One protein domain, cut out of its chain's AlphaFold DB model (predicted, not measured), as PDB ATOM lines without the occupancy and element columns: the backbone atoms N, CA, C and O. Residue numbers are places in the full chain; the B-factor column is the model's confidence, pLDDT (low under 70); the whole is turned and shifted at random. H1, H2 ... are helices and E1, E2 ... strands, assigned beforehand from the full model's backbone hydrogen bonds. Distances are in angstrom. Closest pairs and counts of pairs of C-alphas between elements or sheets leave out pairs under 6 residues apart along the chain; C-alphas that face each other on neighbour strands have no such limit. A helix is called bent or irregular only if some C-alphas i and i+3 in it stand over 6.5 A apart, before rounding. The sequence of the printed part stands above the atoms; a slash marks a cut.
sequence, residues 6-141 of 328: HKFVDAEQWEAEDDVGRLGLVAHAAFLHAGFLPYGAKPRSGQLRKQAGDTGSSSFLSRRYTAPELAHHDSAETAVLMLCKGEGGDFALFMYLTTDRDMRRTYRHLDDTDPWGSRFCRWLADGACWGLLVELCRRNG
ATOM      1  N   HIS A   6      26.095  27.692 109.805       84.62
ATOM      2  CA  HIS A   6      27.208  28.290 110.572       84.62
ATOM      3  C   HIS A   6      26.779  29.036 111.853       84.62
ATOM      4  O   HIS A   6      27.630  29.444 112.633       84.62
ATOM      5  N   LYS A   7      25.474  29.243 112.093       84.31
ATOM      6  CA  LYS A   7      24.947  29.785 113.362       84.31
ATOM      7  C   LYS A   7      24.732  28.732 114.456       84.31
ATOM      8  O   LYS A   7      24.471  29.102 115.596       84.31
ATOM      9  N   PHE A   8      24.765  27.448 114.102       84.62
ATOM     10  CA  PHE A   8      24.361  26.328 114.961       84.62
ATOM     11  C   PHE A   8      25.354  25.156 114.952       84.62
ATOM     12  O   PHE A   8      25.261  24.278 115.806       84.62
ATOM     13  N   VAL A   9      26.251  25.116 113.963       84.94
ATOM     14  CA  VAL A   9      27.208  24.035 113.719       84.94
ATOM     15  C   VAL A   9      28.534  24.659 113.296       84.94
ATOM     16  O   VAL A   9      28.568  25.436 112.340       84.94
ATOM     17  N   ASP A  10      29.615  24.307 113.986       87.50
ATOM     18  CA  ASP A  10      30.974  24.724 113.634       87.50
ATOM     19  C   ASP A  10      31.507  23.931 112.433       87.50
ATOM     20  O   ASP A  10      31.150  22.769 112.233       87.50
ATOM     21  N   ALA A  11      32.393  24.529 111.631       86.50
ATOM     22  CA  ALA A  11      32.947  23.868 110.444       86.50
ATOM     23  C   ALA A  11      33.710  22.573 110.789       86.50
ATOM     24  O   ALA A  11      33.551  21.570 110.099       86.50
ATOM     25  N   GLU A  12      34.467  22.565 111.889       87.06
ATOM     26  CA  GLU A  12      35.171  21.374 112.384       87.06
ATOM     27  C   GLU A  12      34.194  20.267 112.812       87.06
ATOM     28  O   GLU A  12      34.392  19.102 112.475       87.06
ATOM     29  N   GLN A  13      33.091  20.624 113.486       85.75
ATOM     30  CA  GLN A  13      32.040  19.671 113.866       85.75
ATOM     31  C   GLN A  13      31.281  19.126 112.647       85.75
ATOM     32  O   GLN A  13      30.870  17.968 112.660       85.75
ATOM     33  N   TRP A  14      31.100  19.934 111.599       87.19
ATOM     34  CA  TRP A  14      30.494  19.486 110.347       87.19
ATOM     35  C   TRP A  14      31.388  18.487 109.602       87.19
ATOM     36  O   TRP A  14      30.898  17.450 109.158       87.19
ATOM     37  N   GLU A  15      32.688  18.775 109.466       87.12
ATOM     38  CA  GLU A  15      33.577  17.888 108.710       87.12
ATOM     39  C   GLU A  15      33.934  16.594 109.464       87.12
ATOM     40  O   GLU A  15      34.147  15.572 108.816       87.12
ATOM     41  N   ALA A  16      33.921  16.604 110.804       87.31
ATOM     42  CA  ALA A  16      34.220  15.436 111.640       87.31
ATOM     43  C   ALA A  16      33.099  14.375 111.731       87.31
ATOM     44  O   ALA A  16      33.349  13.280 112.236       87.31
ATOM     45  N   GLU A  17      31.872  14.673 111.289       86.69
ATOM     46  CA  GLU A  17      30.748  13.725 111.322       86.69
ATOM     47  C   GLU A  17      30.525  13.017 109.975       86.69
ATOM     48  O   GLU A  17      30.723  13.591 108.902       86.69
ATOM     49  N   ASP A  18      30.047  11.772 110.055       84.88
ATOM     50  CA  ASP A  18      29.529  10.988 108.923       84.88
ATOM     51  C   ASP A  18      28.186  11.544 108.399       84.88
ATOM     52  O   ASP A  18      27.600  12.435 109.010       84.88
ATOM     53  N   ASP A  19      27.651  11.021 107.292       83.81
ATOM     54  CA  ASP A  19      26.415  11.543 106.673       83.81
ATOM     55  C   ASP A  19      25.193  11.500 107.605       83.81
ATOM     56  O   ASP A  19      24.337  12.389 107.559       83.81
ATOM     57  N   VAL A  20      25.128  10.506 108.504       84.62
ATOM     58  CA  VAL A  20      24.075  10.405 109.528       84.62
ATOM     59  C   VAL A  20      24.270  11.503 110.568       84.62
ATOM     60  O   VAL A  20      23.307  12.164 110.956       84.62
ATOM     61  N   GLY A  21      25.512  11.730 110.997       86.94
ATOM     62  CA  GLY A  21      25.886  12.819 111.893       86.94
ATOM     63  C   GLY A  21      25.622  14.198 111.283       86.94
ATOM     64  O   GLY A  21      24.971  15.020 111.921       86.94
ATOM     65  N   ARG A  22      26.002  14.434 110.021       88.25
ATOM     66  CA  ARG A  22      25.734  15.663 109.248       88.25
ATOM     67  C   ARG A  22      24.234  15.924 109.111       88.25
ATOM     68  O   ARG A  22      23.769  17.017 109.432       88.25
ATOM     69  N   LEU A  23      23.444  14.922 108.721       88.00
ATOM     70  CA  LEU A  23      21.979  15.017 108.676       88.00
ATOM     71  C   LEU A  23      21.373  15.250 110.074       88.00
ATOM     72  O   LEU A  23      20.434  16.035 110.226       88.00
ATOM     73  N   GLY A  24      21.954  14.634 111.103       89.62
ATOM     74  CA  GLY A  24      21.636  14.862 112.509       89.62
ATOM     75  C   GLY A  24      21.913  16.298 112.968       89.62
ATOM     76  O   GLY A  24      21.070  16.891 113.639       89.62
ATOM     77  N   LEU A  25      23.038  16.889 112.556       90.44
ATOM     78  CA  LEU A  25      23.401  18.288 112.800       90.44
ATOM     79  C   LEU A  25      22.440  19.250 112.085       90.44
ATOM     80  O   LEU A  25      21.989  20.216 112.699       90.44
ATOM     81  N   VAL A  26      22.047  18.961 110.837       91.38
ATOM     82  CA  VAL A  26      21.012  19.734 110.121       91.38
ATOM     83  C   VAL A  26      19.672  19.688 110.859       91.38
ATOM     84  O   VAL A  26      19.042  20.725 111.064       91.38
ATOM     85  N   ALA A  27      19.230  18.508 111.299       92.19
ATOM     86  CA  ALA A  27      17.979  18.376 112.041       92.19
ATOM     87  C   ALA A  27      18.059  19.014 113.445       92.19
ATOM     88  O   ALA A  27      17.098  19.638 113.894       92.19
ATOM     89  N   HIS A  28      19.212  18.941 114.118       92.31
ATOM     90  CA  HIS A  28      19.459  19.627 115.388       92.31
ATOM     91  C   HIS A  28      19.372  21.153 115.234       92.31
ATOM     92  O   HIS A  28      18.655  21.799 115.999       92.31
ATOM     93  N   ALA A  29      20.022  21.717 114.212       92.94
ATOM     94  CA  ALA A  29      19.938  23.136 113.882       92.94
ATOM     95  C   ALA A  29      18.504  23.573 113.519       92.94
ATOM     96  O   ALA A  29      18.095  24.677 113.871       92.94
ATOM     97  N   ALA A  30      17.705  22.705 112.885       93.62
ATOM     98  CA  ALA A  30      16.301  22.990 112.583       93.62
ATOM     99  C   ALA A  30      15.433  23.089 113.850       93.62
ATOM    100  O   ALA A  30      14.614  24.002 113.959       93.62
ATOM    101  N   PHE A  31      15.653  22.205 114.828       93.75
ATOM    102  CA  PHE A  31      15.006  22.288 116.142       93.75
ATOM    103  C   PHE A  31      15.410  23.569 116.886       93.75
ATOM    104  O   PHE A  31      14.536  24.301 117.350       93.75
ATOM    105  N   LEU A  32      16.711  23.884 116.943       93.50
ATOM    106  CA  LEU A  32      17.197  25.120 117.573       93.50
ATOM    107  C   LEU A  32      16.622  26.374 116.893       93.50
ATOM    108  O   LEU A  32      16.209  27.305 117.580       93.50
ATOM    109  N   HIS A  33      16.536  26.401 115.558       91.88
ATOM    110  CA  HIS A  33      15.952  27.537 114.839       91.88
ATOM    111  C   HIS A  33      14.453  27.705 115.099       91.88
ATOM    112  O   HIS A  33      13.987  28.835 115.224       91.88
ATOM    113  N   ALA A  34      13.710  26.599 115.209       91.75
ATOM    114  CA  ALA A  34      12.287  26.619 115.532       91.75
ATOM    115  C   ALA A  34      11.990  27.027 116.991       91.75
ATOM    116  O   ALA A  34      10.823  27.218 117.321       91.75
ATOM    117  N   GLY A  35      13.010  27.178 117.847       92.12
ATOM    118  CA  GLY A  35      12.880  27.641 119.235       92.12
ATOM    119  C   GLY A  35      12.969  26.546 120.306       92.12
ATOM    120  O   GLY A  35      12.783  26.841 121.483       92.12
ATOM    121  N   PHE A  36      13.262  25.295 119.938       93.56
ATOM    122  CA  PHE A  36      13.444  24.218 120.913       93.56
ATOM    123  C   PHE A  36      14.775  24.330 121.671       93.56
ATOM    124  O   PHE A  36      15.819  24.606 121.079       93.56
ATOM    125  N   LEU A  37      14.765  23.962 122.954       92.25
ATOM    126  CA  LEU A  37      15.973  23.712 123.745       92.25
ATOM    127  C   LEU A  37      16.249  22.200 123.851       92.25
ATOM    128  O   LEU A  37      15.298  21.429 123.993       92.25
ATOM    129  N   PRO A  38      17.512  21.729 123.809       91.12
ATOM    130  CA  PRO A  38      17.844  20.336 124.115       91.12
ATOM    131  C   PRO A  38      17.453  19.969 125.554       91.12
ATOM    132  O   PRO A  38      17.708  20.737 126.478       91.12
ATOM    133  N   TYR A  39      16.854  18.793 125.747       85.94
ATOM    134  CA  TYR A  39      16.375  18.335 127.053       85.94
ATOM    135  C   TYR A  39      17.350  17.350 127.714       85.94
ATOM    136  O   TYR A  39      17.759  16.363 127.097       85.94
ATOM    137  N   GLY A  40      17.651  17.585 128.994       79.38
ATOM    138  CA  GLY A  40      18.562  16.776 129.807       79.38
ATOM    139  C   GLY A  40      19.980  17.352 129.927       79.38
ATOM    140  O   GLY A  40      20.295  18.427 129.421       79.38
ATOM    141  N   ALA A  41      20.845  16.633 130.645       60.16
ATOM    142  CA  ALA A  41      22.236  17.033 130.863       60.16
ATOM    143  C   ALA A  41      23.104  16.933 129.585       60.16
ATOM    144  O   ALA A  41      22.733  16.279 128.611       60.16
ATOM    145  N   LYS A  42      24.285  17.578 129.626       56.78
ATOM    146  CA  LYS A  42      25.336  17.604 128.577       56.78
ATOM    147  C   LYS A  42      25.500  16.242 127.862       56.78
ATOM    148  O   LYS A  42      25.497  15.227 128.557       56.78
ATOM    149  N   PRO A  43      25.749  16.199 126.532       51.94
ATOM    150  CA  PRO A  43      26.605  17.136 125.775       51.94
ATOM    151  C   PRO A  43      25.972  18.472 125.356       51.94
ATOM    152  O   PRO A  43      24.767  18.568 125.163       51.94
ATOM    153  N   ARG A  44      26.801  19.519 125.210       52.62
ATOM    154  CA  ARG A  44      26.351  20.911 124.973       52.62
ATOM    155  C   ARG A  44      26.037  21.271 123.513       52.62
ATOM    156  O   ARG A  44      25.357  22.263 123.293       52.62
ATOM    157  N   SER A  45      26.500  20.490 122.539       46.94
ATOM    158  CA  SER A  45      26.211  20.660 121.104       46.94
ATOM    159  C   SER A  45      26.091  19.293 120.420       46.94
ATOM    160  O   SER A  45      26.376  18.270 121.046       46.94
ATOM    161  N   GLY A  46      25.602  19.269 119.175       51.34
ATOM    162  CA  GLY A  46      25.800  18.223 118.152       51.34
ATOM    163  C   GLY A  46      25.429  16.765 118.465       51.34
ATOM    164  O   GLY A  46      24.523  16.220 117.846       51.34
ATOM    165  N   GLN A  47      26.133  16.143 119.413       55.16
ATOM    166  CA  GLN A  47      26.142  14.710 119.729       55.16
ATOM    167  C   GLN A  47      24.749  14.141 120.044       55.16
ATOM    168  O   GLN A  47      24.303  14.080 121.197       55.16
ATOM    169  N   LEU A  48      24.054  13.700 119.000       61.53
ATOM    170  CA  LEU A  48      22.969  12.735 119.108       61.53
ATOM    171  C   LEU A  48      23.541  11.428 119.663       61.53
ATOM    172  O   LEU A  48      24.654  11.027 119.320       61.53
ATOM    173  N   ARG A  49      22.792  10.751 120.536       63.81
ATOM    174  CA  ARG A  49      23.280   9.528 121.175       63.81
ATOM    175  C   ARG A  49      23.284   8.395 120.145       63.81
ATOM    176  O   ARG A  49      22.231   7.806 119.918       63.81
ATOM    177  N   LYS A  50      24.448   8.105 119.540       66.25
ATOM    178  CA  LYS A  50      24.701   6.888 118.744       66.25
ATOM    179  C   LYS A  50      24.442   5.681 119.656       66.25
ATOM    180  O   LYS A  50      25.266   5.363 120.510       66.25
ATOM    181  N   GLN A  51      23.270   5.058 119.530       63.31
ATOM    182  CA  GLN A  51      22.982   3.764 120.148       63.31
ATOM    183  C   GLN A  51      23.180   2.676 119.093       63.31
ATOM    184  O   GLN A  51      22.597   2.744 118.012       63.31
ATOM    185  N   ALA A  52      24.012   1.686 119.415       59.56
ATOM    186  CA  ALA A  52      23.995   0.406 118.726       59.56
ATOM    187  C   ALA A  52      22.810  -0.402 119.269       59.56
ATOM    188  O   ALA A  52      22.628  -0.469 120.486       59.56
ATOM    189  N   GLY A  53      21.998  -0.984 118.387       57.88
ATOM    190  CA  GLY A  53      21.038  -2.010 118.793       57.88
ATOM    191  C   GLY A  53      21.741  -3.345 119.049       57.88
ATOM    192  O   GLY A  53      22.711  -3.668 118.361       57.88
ATOM    193  N   ASP A  54      21.215  -4.147 119.978       54.50
ATOM    194  CA  ASP A  54      21.762  -5.471 120.331       54.50
ATOM    195  C   ASP A  54      21.838  -6.441 119.128       54.50
ATOM    196  O   ASP A  54      22.594  -7.409 119.141       54.50
ATOM    197  N   THR A  55      21.093  -6.155 118.053       54.12
ATOM    198  CA  THR A  55      21.057  -6.904 116.786       54.12
ATOM    199  C   THR A  55      22.038  -6.401 115.708       54.12
ATOM    200  O   THR A  55      21.885  -6.726 114.532       54.12
ATOM    201  N   GLY A  56      23.043  -5.597 116.071       50.78
ATOM    202  CA  GLY A  56      24.278  -5.389 115.293       50.78
ATOM    203  C   GLY A  56      24.240  -4.464 114.063       50.78
ATOM    204  O   GLY A  56      25.249  -3.823 113.789       50.78
ATOM    205  N   SER A  57      23.116  -4.345 113.341       53.38
ATOM    206  CA  SER A  57      23.097  -3.698 112.005       53.38
ATOM    207  C   SER A  57      22.444  -2.313 111.902       53.38
ATOM    208  O   SER A  57      22.518  -1.701 110.839       53.38
ATOM    209  N   SER A  58      21.817  -1.778 112.957       60.16
ATOM    210  CA  SER A  58      21.226  -0.427 112.914       60.16
ATOM    211  C   SER A  58      21.792   0.471 114.007       60.16
ATOM    212  O   SER A  58      21.593   0.233 115.201       60.16
ATOM    213  N   SER A  59      22.486   1.525 113.577       68.44
ATOM    214  CA  SER A  59      22.784   2.687 114.404       68.44
ATOM    215  C   SER A  59      21.691   3.738 114.213       68.44
ATOM    216  O   SER A  59      21.312   4.088 113.090       68.44
ATOM    217  N   PHE A  60      21.187   4.260 115.328       79.12
ATOM    218  CA  PHE A  60      20.267   5.390 115.322       79.12
ATOM    219  C   PHE A  60      20.772   6.520 116.217       79.12
ATOM    220  O   PHE A  60      21.484   6.319 117.205       79.12
ATOM    221  N   LEU A  61      20.401   7.732 115.821       84.56
ATOM    222  CA  LEU A  61      20.720   8.990 116.471       84.56
ATOM    223  C   LEU A  61      19.453   9.524 117.132       84.56
ATOM    224  O   LEU A  61      18.509   9.879 116.430       84.56
ATOM    225  N   SER A  62      19.422   9.619 118.464       89.12
ATOM    226  CA  SER A  62      18.297  10.248 119.172       89.12
ATOM    227  C   SER A  62      18.724  11.359 120.132       89.12
ATOM    228  O   SER A  62      19.805  11.320 120.730       89.12
ATOM    229  N   ARG A  63      17.863  12.378 120.248       90.81
ATOM    230  CA  ARG A  63      17.977  13.518 121.169       90.81
ATOM    231  C   ARG A  63      16.574  14.028 121.514       90.81
ATOM    232  O   ARG A  63      15.697  14.066 120.652       90.81
ATOM    233  N   ARG A  64      16.368  14.414 122.775       92.06
ATOM    234  CA  ARG A  64      15.121  15.027 123.256       92.06
ATOM    235  C   ARG A  64      15.244  16.545 123.304       92.06
ATOM    236  O   ARG A  64      16.341  17.079 123.470       92.06
ATOM    237  N   TYR A  65      14.105  17.208 123.193       94.06
ATOM    238  CA  TYR A  65      13.957  18.653 123.155       94.06
ATOM    239  C   TYR A  65      12.715  19.092 123.927       94.06
ATOM    240  O   TYR A  65      11.754  18.338 124.064       94.06
ATOM    241  N   THR A  66      12.720  20.331 124.393       93.75
ATOM    242  CA  THR A  66      11.622  20.945 125.137       93.75
ATOM    243  C   THR A  66      11.419  22.397 124.695       93.75
ATOM    244  O   THR A  66      12.260  22.951 123.981       93.75
ATOM    245  N   ALA A  67      10.304  23.013 125.084       92.25
ATOM    246  CA  ALA A  67      10.100  24.453 124.918       92.25
ATOM    247  C   ALA A  67      10.859  25.224 126.023       92.25
ATOM    248  O   ALA A  67      11.038  24.669 127.112       92.25
ATOM    249  N   PRO A  68      11.301  26.478 125.802       89.44
ATOM    250  CA  PRO A  68      11.994  27.270 126.824       89.44
ATOM    251  C   PRO A  68      11.237  27.358 128.157       89.44
ATOM    252  O   PRO A  68      11.831  27.222 129.224       89.44
ATOM    253  N   GLU A  69       9.915  27.490 128.093       88.19
ATOM    254  CA  GLU A  69       9.000  27.583 129.236       88.19
ATOM    255  C   GLU A  69       8.866  26.253 130.006       88.19
ATOM    256  O   GLU A  69       8.418  26.234 131.149       88.19
ATOM    257  N   LEU A  70       9.273  25.135 129.396       88.81
ATOM    258  CA  LEU A  70       9.227  23.780 129.961       88.81
ATOM    259  C   LEU A  70      10.602  23.287 130.442       88.81
ATOM    260  O   LEU A  70      10.716  22.159 130.920       88.81
ATOM    261  N   ALA A  71      11.656  24.107 130.344       84.94
ATOM    262  CA  ALA A  71      13.034  23.711 130.654       84.94
ATOM    263  C   ALA A  71      13.290  23.330 132.129       84.94
ATOM    264  O   ALA A  71      14.334  22.757 132.439       84.94
ATOM    265  N   HIS A  72      12.346  23.630 133.027       81.31
ATOM    266  CA  HIS A  72      12.402  23.320 134.462       81.31
ATOM    267  C   HIS A  72      11.323  22.322 134.922       81.31
ATOM    268  O   HIS A  72      11.142  22.122 136.119       81.31
ATOM    269  N   HIS A  73      10.593  21.703 133.988       81.50
ATOM    270  CA  HIS A  73       9.512  20.769 134.292       81.50
ATOM    271  C   HIS A  73       9.920  19.330 133.945       81.50
ATOM    272  O   HIS A  73       9.696  18.871 132.829       81.50
ATOM    273  N   ASP A  74      10.470  18.595 134.920       78.00
ATOM    274  CA  ASP A  74      10.954  17.211 134.735       78.00
ATOM    275  C   ASP A  74       9.871  16.213 134.265       78.00
ATOM    276  O   ASP A  74      10.182  15.147 133.730       78.00
ATOM    277  N   SER A  75       8.594  16.557 134.470       81.25
ATOM    278  CA  SER A  75       7.418  15.785 134.050       81.25
ATOM    279  C   SER A  75       6.734  16.324 132.785       81.25
ATOM    280  O   SER A  75       5.647  15.847 132.450       81.25
ATOM    281  N   ALA A  76       7.294  17.339 132.121       85.00
ATOM    282  CA  ALA A  76       6.746  17.849 130.868       85.00
ATOM    283  C   ALA A  76       6.870  16.810 129.745       85.00
ATOM    284  O   ALA A  76       7.789  15.986 129.713       85.00
ATOM    285  N   GLU A  77       5.962  16.876 128.774       88.69
ATOM    286  CA  GLU A  77       6.180  16.166 127.518       88.69
ATOM    287  C   GLU A  77       7.407  16.755 126.802       88.69
ATOM    288  O   GLU A  77       7.691  17.945 126.915       88.69
ATOM    289  N   THR A  78       8.145  15.932 126.057       91.69
ATOM    290  CA  THR A  78       9.312  16.377 125.281       91.69
ATOM    291  C   THR A  78       9.174  15.960 123.825       91.69
ATOM    292  O   THR A  78       8.591  14.921 123.510       91.69
ATOM    293  N   ALA A  79       9.718  16.765 122.917       93.44
ATOM    294  CA  ALA A  79       9.847  16.395 121.518       93.44
ATOM    295  C   ALA A  79      11.069  15.489 121.328       93.44
ATOM    296  O   ALA A  79      12.166  15.789 121.803       93.44
ATOM    297  N   VAL A  80      10.895  14.377 120.622       91.75
ATOM    298  CA  VAL A  80      11.963  13.439 120.280       91.75
ATOM    299  C   VAL A  80      12.333  13.618 118.817       91.75
ATOM    300  O   VAL A  80      11.490  13.507 117.926       91.75
ATOM    301  N   LEU A  81      13.621  13.847 118.587       92.25
ATOM    302  CA  LEU A  81      14.255  13.645 117.298       92.25
ATOM    303  C   LEU A  81      14.855  12.239 117.279       92.25
ATOM    304  O   LEU A  81      15.583  11.852 118.204       92.25
ATOM    305  N   MET A  82      14.573  11.487 116.223       90.69
ATOM    306  CA  MET A  82      15.228  10.216 115.941       90.69
ATOM    307  C   MET A  82      15.573  10.148 114.454       90.69
ATOM    308  O   MET A  82      14.753  10.476 113.601       90.69
ATOM    309  N   LEU A  83      16.796   9.736 114.146       90.25
ATOM    310  CA  LEU A  83      17.292   9.530 112.792       90.25
ATOM    311  C   LEU A  83      17.899   8.130 112.712       90.25
ATOM    312  O   LEU A  83      18.827   7.819 113.457       90.25
ATOM    313  N   CYS A  84      17.377   7.300 111.813       86.38
ATOM    314  CA  CYS A  84      17.861   5.938 111.591       86.38
ATOM    315  C   CYS A  84      18.462   5.818 110.189       86.38
ATOM    316  O   CYS A  84      17.859   6.288 109.217       86.38
ATOM    317  N   LYS A  85      19.613   5.145 110.081       84.81
ATOM    318  CA  LYS A  85      20.141   4.682 108.794       84.81
ATOM    319  C   LYS A  85      19.424   3.391 108.395       84.81
ATOM    320  O   LYS A  85      19.307   2.473 109.209       84.81
ATOM    321  N   GLY A  86      18.906   3.357 107.172       75.88
ATOM    322  CA  GLY A  86      18.316   2.177 106.551       75.88
ATOM    323  C   GLY A  86      19.337   1.371 105.751       75.88
ATOM    324  O   GLY A  86      20.484   1.782 105.549       75.88
ATOM    325  N   GLU A  87      18.897   0.215 105.267       73.06
ATOM    326  CA  GLU A  87      19.627  -0.548 104.254       73.06
ATOM    327  C   GLU A  87      19.683   0.243 102.932       73.06
ATOM    328  O   GLU A  87      18.848   1.109 102.675       73.06
ATOM    329  N   GLY A  88      20.707   0.002 102.110       75.81
ATOM    330  CA  GLY A  88      20.908   0.726 100.844       75.81
ATOM    331  C   GLY A  88      21.430   2.166 100.969       75.81
ATOM    332  O   GLY A  88      21.788   2.753  99.956       75.81
ATOM    333  N   GLY A  89      21.537   2.721 102.184       76.19
ATOM    334  CA  GLY A  89      22.037   4.082 102.426       76.19
ATOM    335  C   GLY A  89      20.952   5.134 102.668       76.19
ATOM    336  O   GLY A  89      21.288   6.261 103.014       76.19
ATOM    337  N   ASP A  90      19.674   4.763 102.564       81.81
ATOM    338  CA  ASP A  90      18.543   5.644 102.862       81.81
ATOM    339  C   ASP A  90      18.523   6.119 104.327       81.81
ATOM    340  O   ASP A  90      18.939   5.412 105.253       81.81
ATOM    341  N   PHE A  91      17.945   7.302 104.558       83.31
ATOM    342  CA  PHE A  91      17.805   7.888 105.892       83.31
ATOM    343  C   PHE A  91      16.340   8.174 106.245       83.31
ATOM    344  O   PHE A  91      15.608   8.847 105.514       83.31
ATOM    345  N   ALA A  92      15.916   7.694 107.417       86.62
ATOM    346  CA  ALA A  92      14.578   7.921 107.953       86.62
ATOM    347  C   ALA A  92      14.638   8.885 109.145       86.62
ATOM    348  O   ALA A  92      15.138   8.530 110.215       86.62
ATOM    349  N   LEU A  93      14.108  10.098 108.960       89.12
ATOM    350  CA  LEU A  93      13.980  11.102 110.014       89.12
ATOM    351  C   LEU A  93      12.582  11.031 110.642       89.12
ATOM    352  O   LEU A  93      11.564  11.064 109.941       89.12
ATOM    353  N   PHE A  94      12.542  10.965 111.968       89.19
ATOM    354  CA  PHE A  94      11.337  10.849 112.779       89.19
ATOM    355  C   PHE A  94      11.269  11.984 113.803       89.19
ATOM    356  O   PHE A  94      12.261  12.320 114.457       89.19
ATOM    357  N   MET A  95      10.079  12.559 113.949       91.94
ATOM    358  CA  MET A  95       9.792  13.680 114.840       91.94
ATOM    359  C   MET A  95       8.446  13.433 115.526       91.94
ATOM    360  O   MET A  95       7.415  13.321 114.862       91.94
ATOM    361  N   TYR A  96       8.451  13.309 116.851       91.00
ATOM    362  CA  TYR A  96       7.262  12.974 117.644       91.00
ATOM    363  C   TYR A  96       7.361  13.551 119.060       91.00
ATOM    364  O   TYR A  96       8.404  14.084 119.432       91.00
ATOM    365  N   LEU A  97       6.286  13.478 119.844       91.62
ATOM    366  CA  LEU A  97       6.282  13.879 121.257       91.62
ATOM    367  C   LEU A  97       6.230  12.640 122.162       91.62
ATOM    368  O   LEU A  97       5.700  11.610 121.754       91.62
ATOM    369  N   THR A  98       6.779  12.701 123.378       88.12
ATOM    370  CA  THR A  98       6.971  11.502 124.219       88.12
ATOM    371  C   THR A  98       5.700  10.803 124.704       88.12
ATOM    372  O   THR A  98       5.806   9.651 125.119       88.12
ATOM    373  N   THR A  99       4.522  11.438 124.667       83.44
ATOM    374  CA  THR A  99       3.236  10.756 124.930       83.44
ATOM    375  C   THR A  99       2.476  10.403 123.648       83.44
ATOM    376  O   THR A  99       1.467   9.701 123.703       83.44
ATOM    377  N   ASP A 100       2.963  10.853 122.488       76.00
ATOM    378  CA  ASP A 100       2.345  10.590 121.195       76.00
ATOM    379  C   ASP A 100       2.680   9.200 120.640       76.00
ATOM    380  O   ASP A 100       3.742   8.630 120.896       76.00
ATOM    381  N   ARG A 101       1.774   8.689 119.806       61.56
ATOM    382  CA  ARG A 101       1.995   7.531 118.932       61.56
ATOM    383  C   ARG A 101       1.987   7.914 117.446       61.56
ATOM    384  O   ARG A 101       2.521   7.151 116.642       61.56
ATOM    385  N   ASP A 102       1.471   9.093 117.083       64.81
ATOM    386  CA  ASP A 102       1.476   9.609 115.710       64.81
ATOM    387  C   ASP A 102       2.853  10.181 115.340       64.81
ATOM    388  O   ASP A 102       3.138  11.381 115.380       64.81
ATOM    389  N   MET A 103       3.749   9.271 114.968       65.81
ATOM    390  CA  MET A 103       5.126   9.584 114.608       65.81
ATOM    391  C   MET A 103       5.218  10.238 113.222       65.81
ATOM    392  O   MET A 103       5.054   9.574 112.194       65.81
ATOM    393  N   ARG A 104       5.551  11.537 113.163       70.38
ATOM    394  CA  ARG A 104       5.780  12.224 111.881       70.38
ATOM    395  C   ARG A 104       7.091  11.734 111.272       70.38
ATOM    396  O   ARG A 104       8.143  11.787 111.908       70.38
ATOM    397  N   ARG A 105       7.015  11.262 110.027       71.69
ATOM    398  CA  ARG A 105       8.113  10.609 109.307       71.69
ATOM    399  C   ARG A 105       8.425  11.370 108.026       71.69
ATOM    400  O   ARG A 105       7.530  11.620 107.223       71.69
ATOM    401  N   THR A 106       9.691  11.713 107.822       67.44
ATOM    402  CA  THR A 106      10.183  12.349 106.594       67.44
ATOM    403  C   THR A 106      11.384  11.574 106.074       67.44
ATOM    404  O   THR A 106      12.399  11.471 106.759       67.44
ATOM    405  N   TYR A 107      11.260  11.040 104.864       61.81
ATOM    406  CA  TYR A 107      12.338  10.362 104.146       61.81
ATOM    407  C   TYR A 107      13.052  11.349 103.221       61.81
ATOM    408  O   TYR A 107      12.387  12.190 102.608       61.81
ATOM    409  N   ARG A 108      14.374  11.216 103.079       64.75
ATOM    410  CA  ARG A 108      15.143  11.797 101.971       64.75
ATOM    411  C   ARG A 108      16.356  10.927 101.655       64.75
ATOM    412  O   ARG A 108      17.116  10.599 102.561       64.75
ATOM    413  N   HIS A 109      16.561  10.676 100.365       61.53
ATOM    414  CA  HIS A 109      17.886  10.397  99.822       61.53
ATOM    415  C   HIS A 109      18.745  11.669  99.933       61.53
ATOM    416  O   HIS A 109      18.205  12.783  99.873       61.53
ATOM    417  N   LEU A 110      20.058  11.520 100.103       59.25
ATOM    418  CA  LEU A 110      21.006  12.633 100.079       59.25
ATOM    419  C   LEU A 110      21.883  12.507  98.834       59.25
ATOM    420  O   LEU A 110      22.580  11.512  98.677       59.25
ATOM    421  N   ASP A 111      21.855  13.535  97.988       59.44
ATOM    422  CA  ASP A 111      22.749  13.671  96.839       59.44
ATOM    423  C   ASP A 111      23.771  14.780  97.145       59.44
ATOM    424  O   ASP A 111      23.397  15.884  97.557       59.44
ATOM    425  N   ASP A 112      25.059  14.515  96.920       57.59
ATOM    426  CA  ASP A 112      26.183  15.361  97.368       57.59
ATOM    427  C   ASP A 112      26.342  16.718  96.647       57.59
ATOM    428  O   ASP A 112      27.287  17.464  96.906       57.59
ATOM    429  N   THR A 113      25.454  17.062  95.712       55.16
ATOM    430  CA  THR A 113      25.720  18.079  94.674       55.16
ATOM    431  C   THR A 113      25.073  19.454  94.891       55.16
ATOM    432  O   THR A 113      25.270  20.354  94.075       55.16
ATOM    433  N   ASP A 114      24.353  19.670  95.997       57.75
ATOM    434  CA  ASP A 114      23.723  20.956  96.352       57.75
ATOM    435  C   ASP A 114      24.016  21.343  97.818       57.75
ATOM    436  O   ASP A 114      24.188  20.457  98.655       57.75
ATOM    437  N   PRO A 115      23.986  22.638  98.212       71.19
ATOM    438  CA  PRO A 115      23.990  23.070  99.618       71.19
ATOM    439  C   PRO A 115      22.692  22.727 100.385       71.19
ATOM    440  O   PRO A 115      22.176  23.541 101.169       71.19
ATOM    441  N   TRP A 116      22.163  21.517 100.167       79.88
ATOM    442  CA  TRP A 116      20.858  21.029 100.603       79.88
ATOM    443  C   TRP A 116      20.642  21.246 102.096       79.88
ATOM    444  O   TRP A 116      19.546  21.634 102.493       79.88
ATOM    445  N   GLY A 117      21.692  21.099 102.913       82.50
ATOM    446  CA  GLY A 117      21.637  21.233 104.366       82.50
ATOM    447  C   GLY A 117      20.967  22.526 104.836       82.50
ATOM    448  O   GLY A 117      20.095  22.470 105.691       82.50
ATOM    449  N   SER A 118      21.273  23.691 104.250       84.19
ATOM    450  CA  SER A 118      20.624  24.953 104.668       84.19
ATOM    451  C   SER A 118      19.189  25.105 104.153       84.19
ATOM    452  O   SER A 118      18.347  25.654 104.864       84.19
ATOM    453  N   ARG A 119      18.876  24.593 102.952       84.94
ATOM    454  CA  ARG A 119      17.498  24.573 102.423       84.94
ATOM    455  C   ARG A 119      16.612  23.625 103.241       84.94
ATOM    456  O   ARG A 119      15.493  23.980 103.598       84.94
ATOM    457  N   PHE A 120      17.134  22.444 103.570       86.62
ATOM    458  CA  PHE A 120      16.461  21.417 104.357       86.62
ATOM    459  C   PHE A 120      16.323  21.814 105.828       86.62
ATOM    460  O   PHE A 120      15.244  21.640 106.380       86.62
ATOM    461  N   CYS A 121      17.344  22.435 106.432       89.44
ATOM    462  CA  CYS A 121      17.262  22.968 107.794       89.44
ATOM    463  C   CYS A 121      16.111  23.969 107.943       89.44
ATOM    464  O   CYS A 121      15.328  23.872 108.884       89.44
ATOM    465  N   ARG A 122      15.985  24.907 106.992       88.50
ATOM    466  CA  ARG A 122      14.893  25.887 106.973       88.50
ATOM    467  C   ARG A 122      13.537  25.223 106.735       88.50
ATOM    468  O   ARG A 122      12.604  25.478 107.478       88.50
ATOM    469  N   TRP A 123      13.440  24.316 105.761       89.12
ATOM    470  CA  TRP A 123      12.201  23.574 105.488       89.12
ATOM    471  C   TRP A 123      11.729  22.725 106.685       89.12
ATOM    472  O   TRP A 123      10.532  22.676 106.974       89.12
ATOM    473  N   LEU A 124      12.657  22.088 107.410       90.81
ATOM    474  CA  LEU A 124      12.360  21.388 108.659       90.81
ATOM    475  C   LEU A 124      11.904  22.361 109.749       90.81
ATOM    476  O   LEU A 124      10.905  22.073 110.403       90.81
ATOM    477  N   ALA A 125      12.612  23.477 109.942       90.69
ATOM    478  CA  ALA A 125      12.309  24.469 110.971       90.69
ATOM    479  C   ALA A 125      10.920  25.095 110.762       90.69
ATOM    480  O   ALA A 125      10.038  24.920 111.605       90.69
ATOM    481  N   ASP A 126      10.716  25.734 109.607       85.69
ATOM    482  CA  ASP A 126       9.511  26.491 109.236       85.69
ATOM    483  C   ASP A 126       8.254  25.601 109.152       85.69
ATOM    484  O   ASP A 126       7.133  26.076 109.335       85.69
ATOM    485  N   GLY A 127       8.432  24.310 108.845       87.62
ATOM    486  CA  GLY A 127       7.351  23.341 108.669       87.62
ATOM    487  C   GLY A 127       7.214  22.358 109.832       87.62
ATOM    488  O   GLY A 127       6.354  22.505 110.704       87.62
ATOM    489  N   ALA A 128       8.022  21.296 109.805       89.00
ATOM    490  CA  ALA A 128       7.842  20.130 110.668       89.00
ATOM    491  C   ALA A 128       8.118  20.421 112.153       89.00
ATOM    492  O   ALA A 128       7.347  19.979 113.006       89.00
ATOM    493  N   CYS A 129       9.180  21.176 112.448       91.75
ATOM    494  CA  CYS A 129       9.600  21.526 113.804       91.75
ATOM    495  C   CYS A 129       8.652  22.562 114.415       91.75
ATOM    496  O   CYS A 129       8.147  22.338 115.511       91.75
ATOM    497  N   TRP A 130       8.321  23.645 113.700       88.75
ATOM    498  CA  TRP A 130       7.346  24.631 114.180       88.75
ATOM    499  C   TRP A 130       5.982  23.995 114.483       88.75
ATOM    500  O   TRP A 130       5.430  24.158 115.571       88.75
ATOM    501  N   GLY A 131       5.471  23.164 113.567       88.75
ATOM    502  CA  GLY A 131       4.235  22.407 113.775       88.75
ATOM    503  C   GLY A 131       4.321  21.308 114.844       88.75
ATOM    504  O   GLY A 131       3.302  20.680 115.134       88.75
ATOM    505  N   LEU A 132       5.510  21.005 115.378       91.31
ATOM    506  CA  LEU A 132       5.728  20.107 116.519       91.31
ATOM    507  C   LEU A 132       5.818  20.904 117.829       91.31
ATOM    508  O   LEU A 132       5.251  20.475 118.828       91.31
ATOM    509  N   LEU A 133       6.451  22.084 117.816       90.81
ATOM    510  CA  LEU A 133       6.519  22.997 118.963       90.81
ATOM    511  C   LEU A 133       5.128  23.524 119.341       90.81
ATOM    512  O   LEU A 133       4.760  23.521 120.511       90.81
ATOM    513  N   VAL A 134       4.317  23.889 118.340       89.06
ATOM    514  CA  VAL A 134       2.906  24.268 118.526       89.06
ATOM    515  C   VAL A 134       2.117  23.169 119.251       89.06
ATOM    516  O   VAL A 134       1.364  23.459 120.176       89.06
ATOM    517  N   GLU A 135       2.310  21.905 118.868       90.88
ATOM    518  CA  GLU A 135       1.633  20.766 119.499       90.88
ATOM    519  C   GLU A 135       2.183  20.480 120.908       90.88
ATOM    520  O   GLU A 135       1.402  20.234 121.828       90.88
ATOM    521  N   LEU A 136       3.503  20.594 121.104       91.94
ATOM    522  CA  LEU A 136       4.165  20.435 122.401       91.94
ATOM    523  C   LEU A 136       3.643  21.444 123.432       91.94
ATOM    524  O   LEU A 136       3.227  21.059 124.528       91.94
ATOM    525  N   CYS A 137       3.624  22.732 123.085       90.38
ATOM    526  CA  CYS A 137       3.117  23.779 123.970       90.38
ATOM    527  C   CYS A 137       1.626  23.569 124.270       90.38
ATOM    528  O   CYS A 137       1.221  23.627 125.430       90.38
ATOM    529  N   ARG A 138       0.823  23.222 123.250       89.44
ATOM    530  CA  ARG A 138      -0.613  22.931 123.402       89.44
ATOM    531  C   ARG A 138      -0.883  21.792 124.391       89.44
ATOM    532  O   ARG A 138      -1.837  21.883 125.160       89.44
ATOM    533  N   ARG A 139      -0.077  20.723 124.378       90.06
ATOM    534  CA  ARG A 139      -0.247  19.563 125.276       90.06
ATOM    535  C   ARG A 139       0.184  19.833 126.710       90.06
ATOM    536  O   ARG A 139      -0.500  19.393 127.625       90.06
ATOM    537  N   ASN A 140       1.241  20.619 126.908       90.19
ATOM    538  CA  ASN A 140       1.661  21.067 128.240       90.19
ATOM    539  C   ASN A 140       0.815  22.246 128.776       90.19
ATOM    540  O   ASN A 140       1.169  22.847 129.785       90.19
ATOM    541  N   GLY A 141      -0.294  22.599 128.111       88.81
ATOM    542  CA  GLY A 141      -1.204  23.663 128.544       88.81
ATOM    543  C   GLY A 141      -0.639  25.081 128.427       88.81
ATOM    544  O   GLY A 141      -1.238  26.015 128.957       88.81
TER     545      GLY A 141
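AT A GLANCE: This is residues 6 to 141 of the 328 residues of the protein "F-box domain-containing protein" of Setaria viridis (UniProt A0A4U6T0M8). A twisted antiparallel sheet of five strands is covered on one face by helix H2 and by H3b, the second arm of the bent helix H3, while its other face is bare of named helices. The first arm, H3a, packs on H2, and short H1 sits off the sheet close to H2. The printed part has 136 residues with three named helices and five named strands, in the order H1 H2 E1 E2 E3 E4 E5 H3; the sheet's order is E1 E2 E3 E4 E5, and the class is mixed. The whole is compact, with a radius of gyration of the C-alphas of 14.6 A and spans of 43 by 36 by 27 A.

IN THESE COORDINATES: H1 is residues 11 to 15, starting at C-alpha 11 (32.947, 23.868, 110.444). H2 is residues 19 to 33, 20.8 A long. The strands follow: E1, residues 49 to 52; E2, residues 59 to 66, 23.9 A; E3, residues 79 to 85, 20.1 A, from C-alpha 79 (9.847, 16.395, 121.518); E4, residues 91 to 97, 20.1 A; and E5, residues 104 to 108, 13.6 A. H3, residues 116 to 139, was assigned as one helix by its hydrogen bonds but is bent: C-alphas 126 and 129 are 6.7 A apart. Its arms are H3a, residues 116 to 126, 15.3 A, and H3b, residues 129 to 139, 15.2 A, ending at C-alpha 139 (-0.247, 19.563, 125.276).

HOW THE PARTS SIT: The strands form a meander, each the antiparallel neighbour of the one before, and each successive pair is a hairpin. Within hydrogen-bond range are N 49 and O 62 of E1 and E2, 3.0 A; N 61 and O 83 of E2 and E3, 2.8 A; N 80 and O 96 of E3 and E4, 2.8 A; and N 95 and O 104 of E4 and E5, 2.9 A. H2 and H3b are on the same face, giving two layers, helices on one face of a sheet. H2 lies over E3 at a height of 9.4 A over the sheet and runs along the strands, at 14 degrees to E3 on the local plane; the closest C-alphas of H2 and E3 are those of Gly 24 and Leu 83, 6.9 A apart. H3b, at a height of 6.7 A, lies only just over E3, on which 3 of its C-alphas fall. H3a is not on the sheet but touches H2, with the closest C-alphas, of Ala 30 and Ala 125, 4.6 A apart, at a tilt of 36 degrees, only just steep, the same way. H1 and H2 are close but not clearly touching, their closest C-alphas being Trp 14 and Arg 22, 6.2 A. Every O i to N i+4 pair is within hydrogen-bond range in H1, H2 and H3a, and 6 of 7 in H3b.

THE WHOLE: The farthest C-alphas, of Thr 113 and Gly 141, are 43.6 A apart. The printed part has no cut. The links H2 to E1 and E2 to E3 are long. Confidence is under 70 at residues 41 to 59, 101 to 103 and 106 to 114.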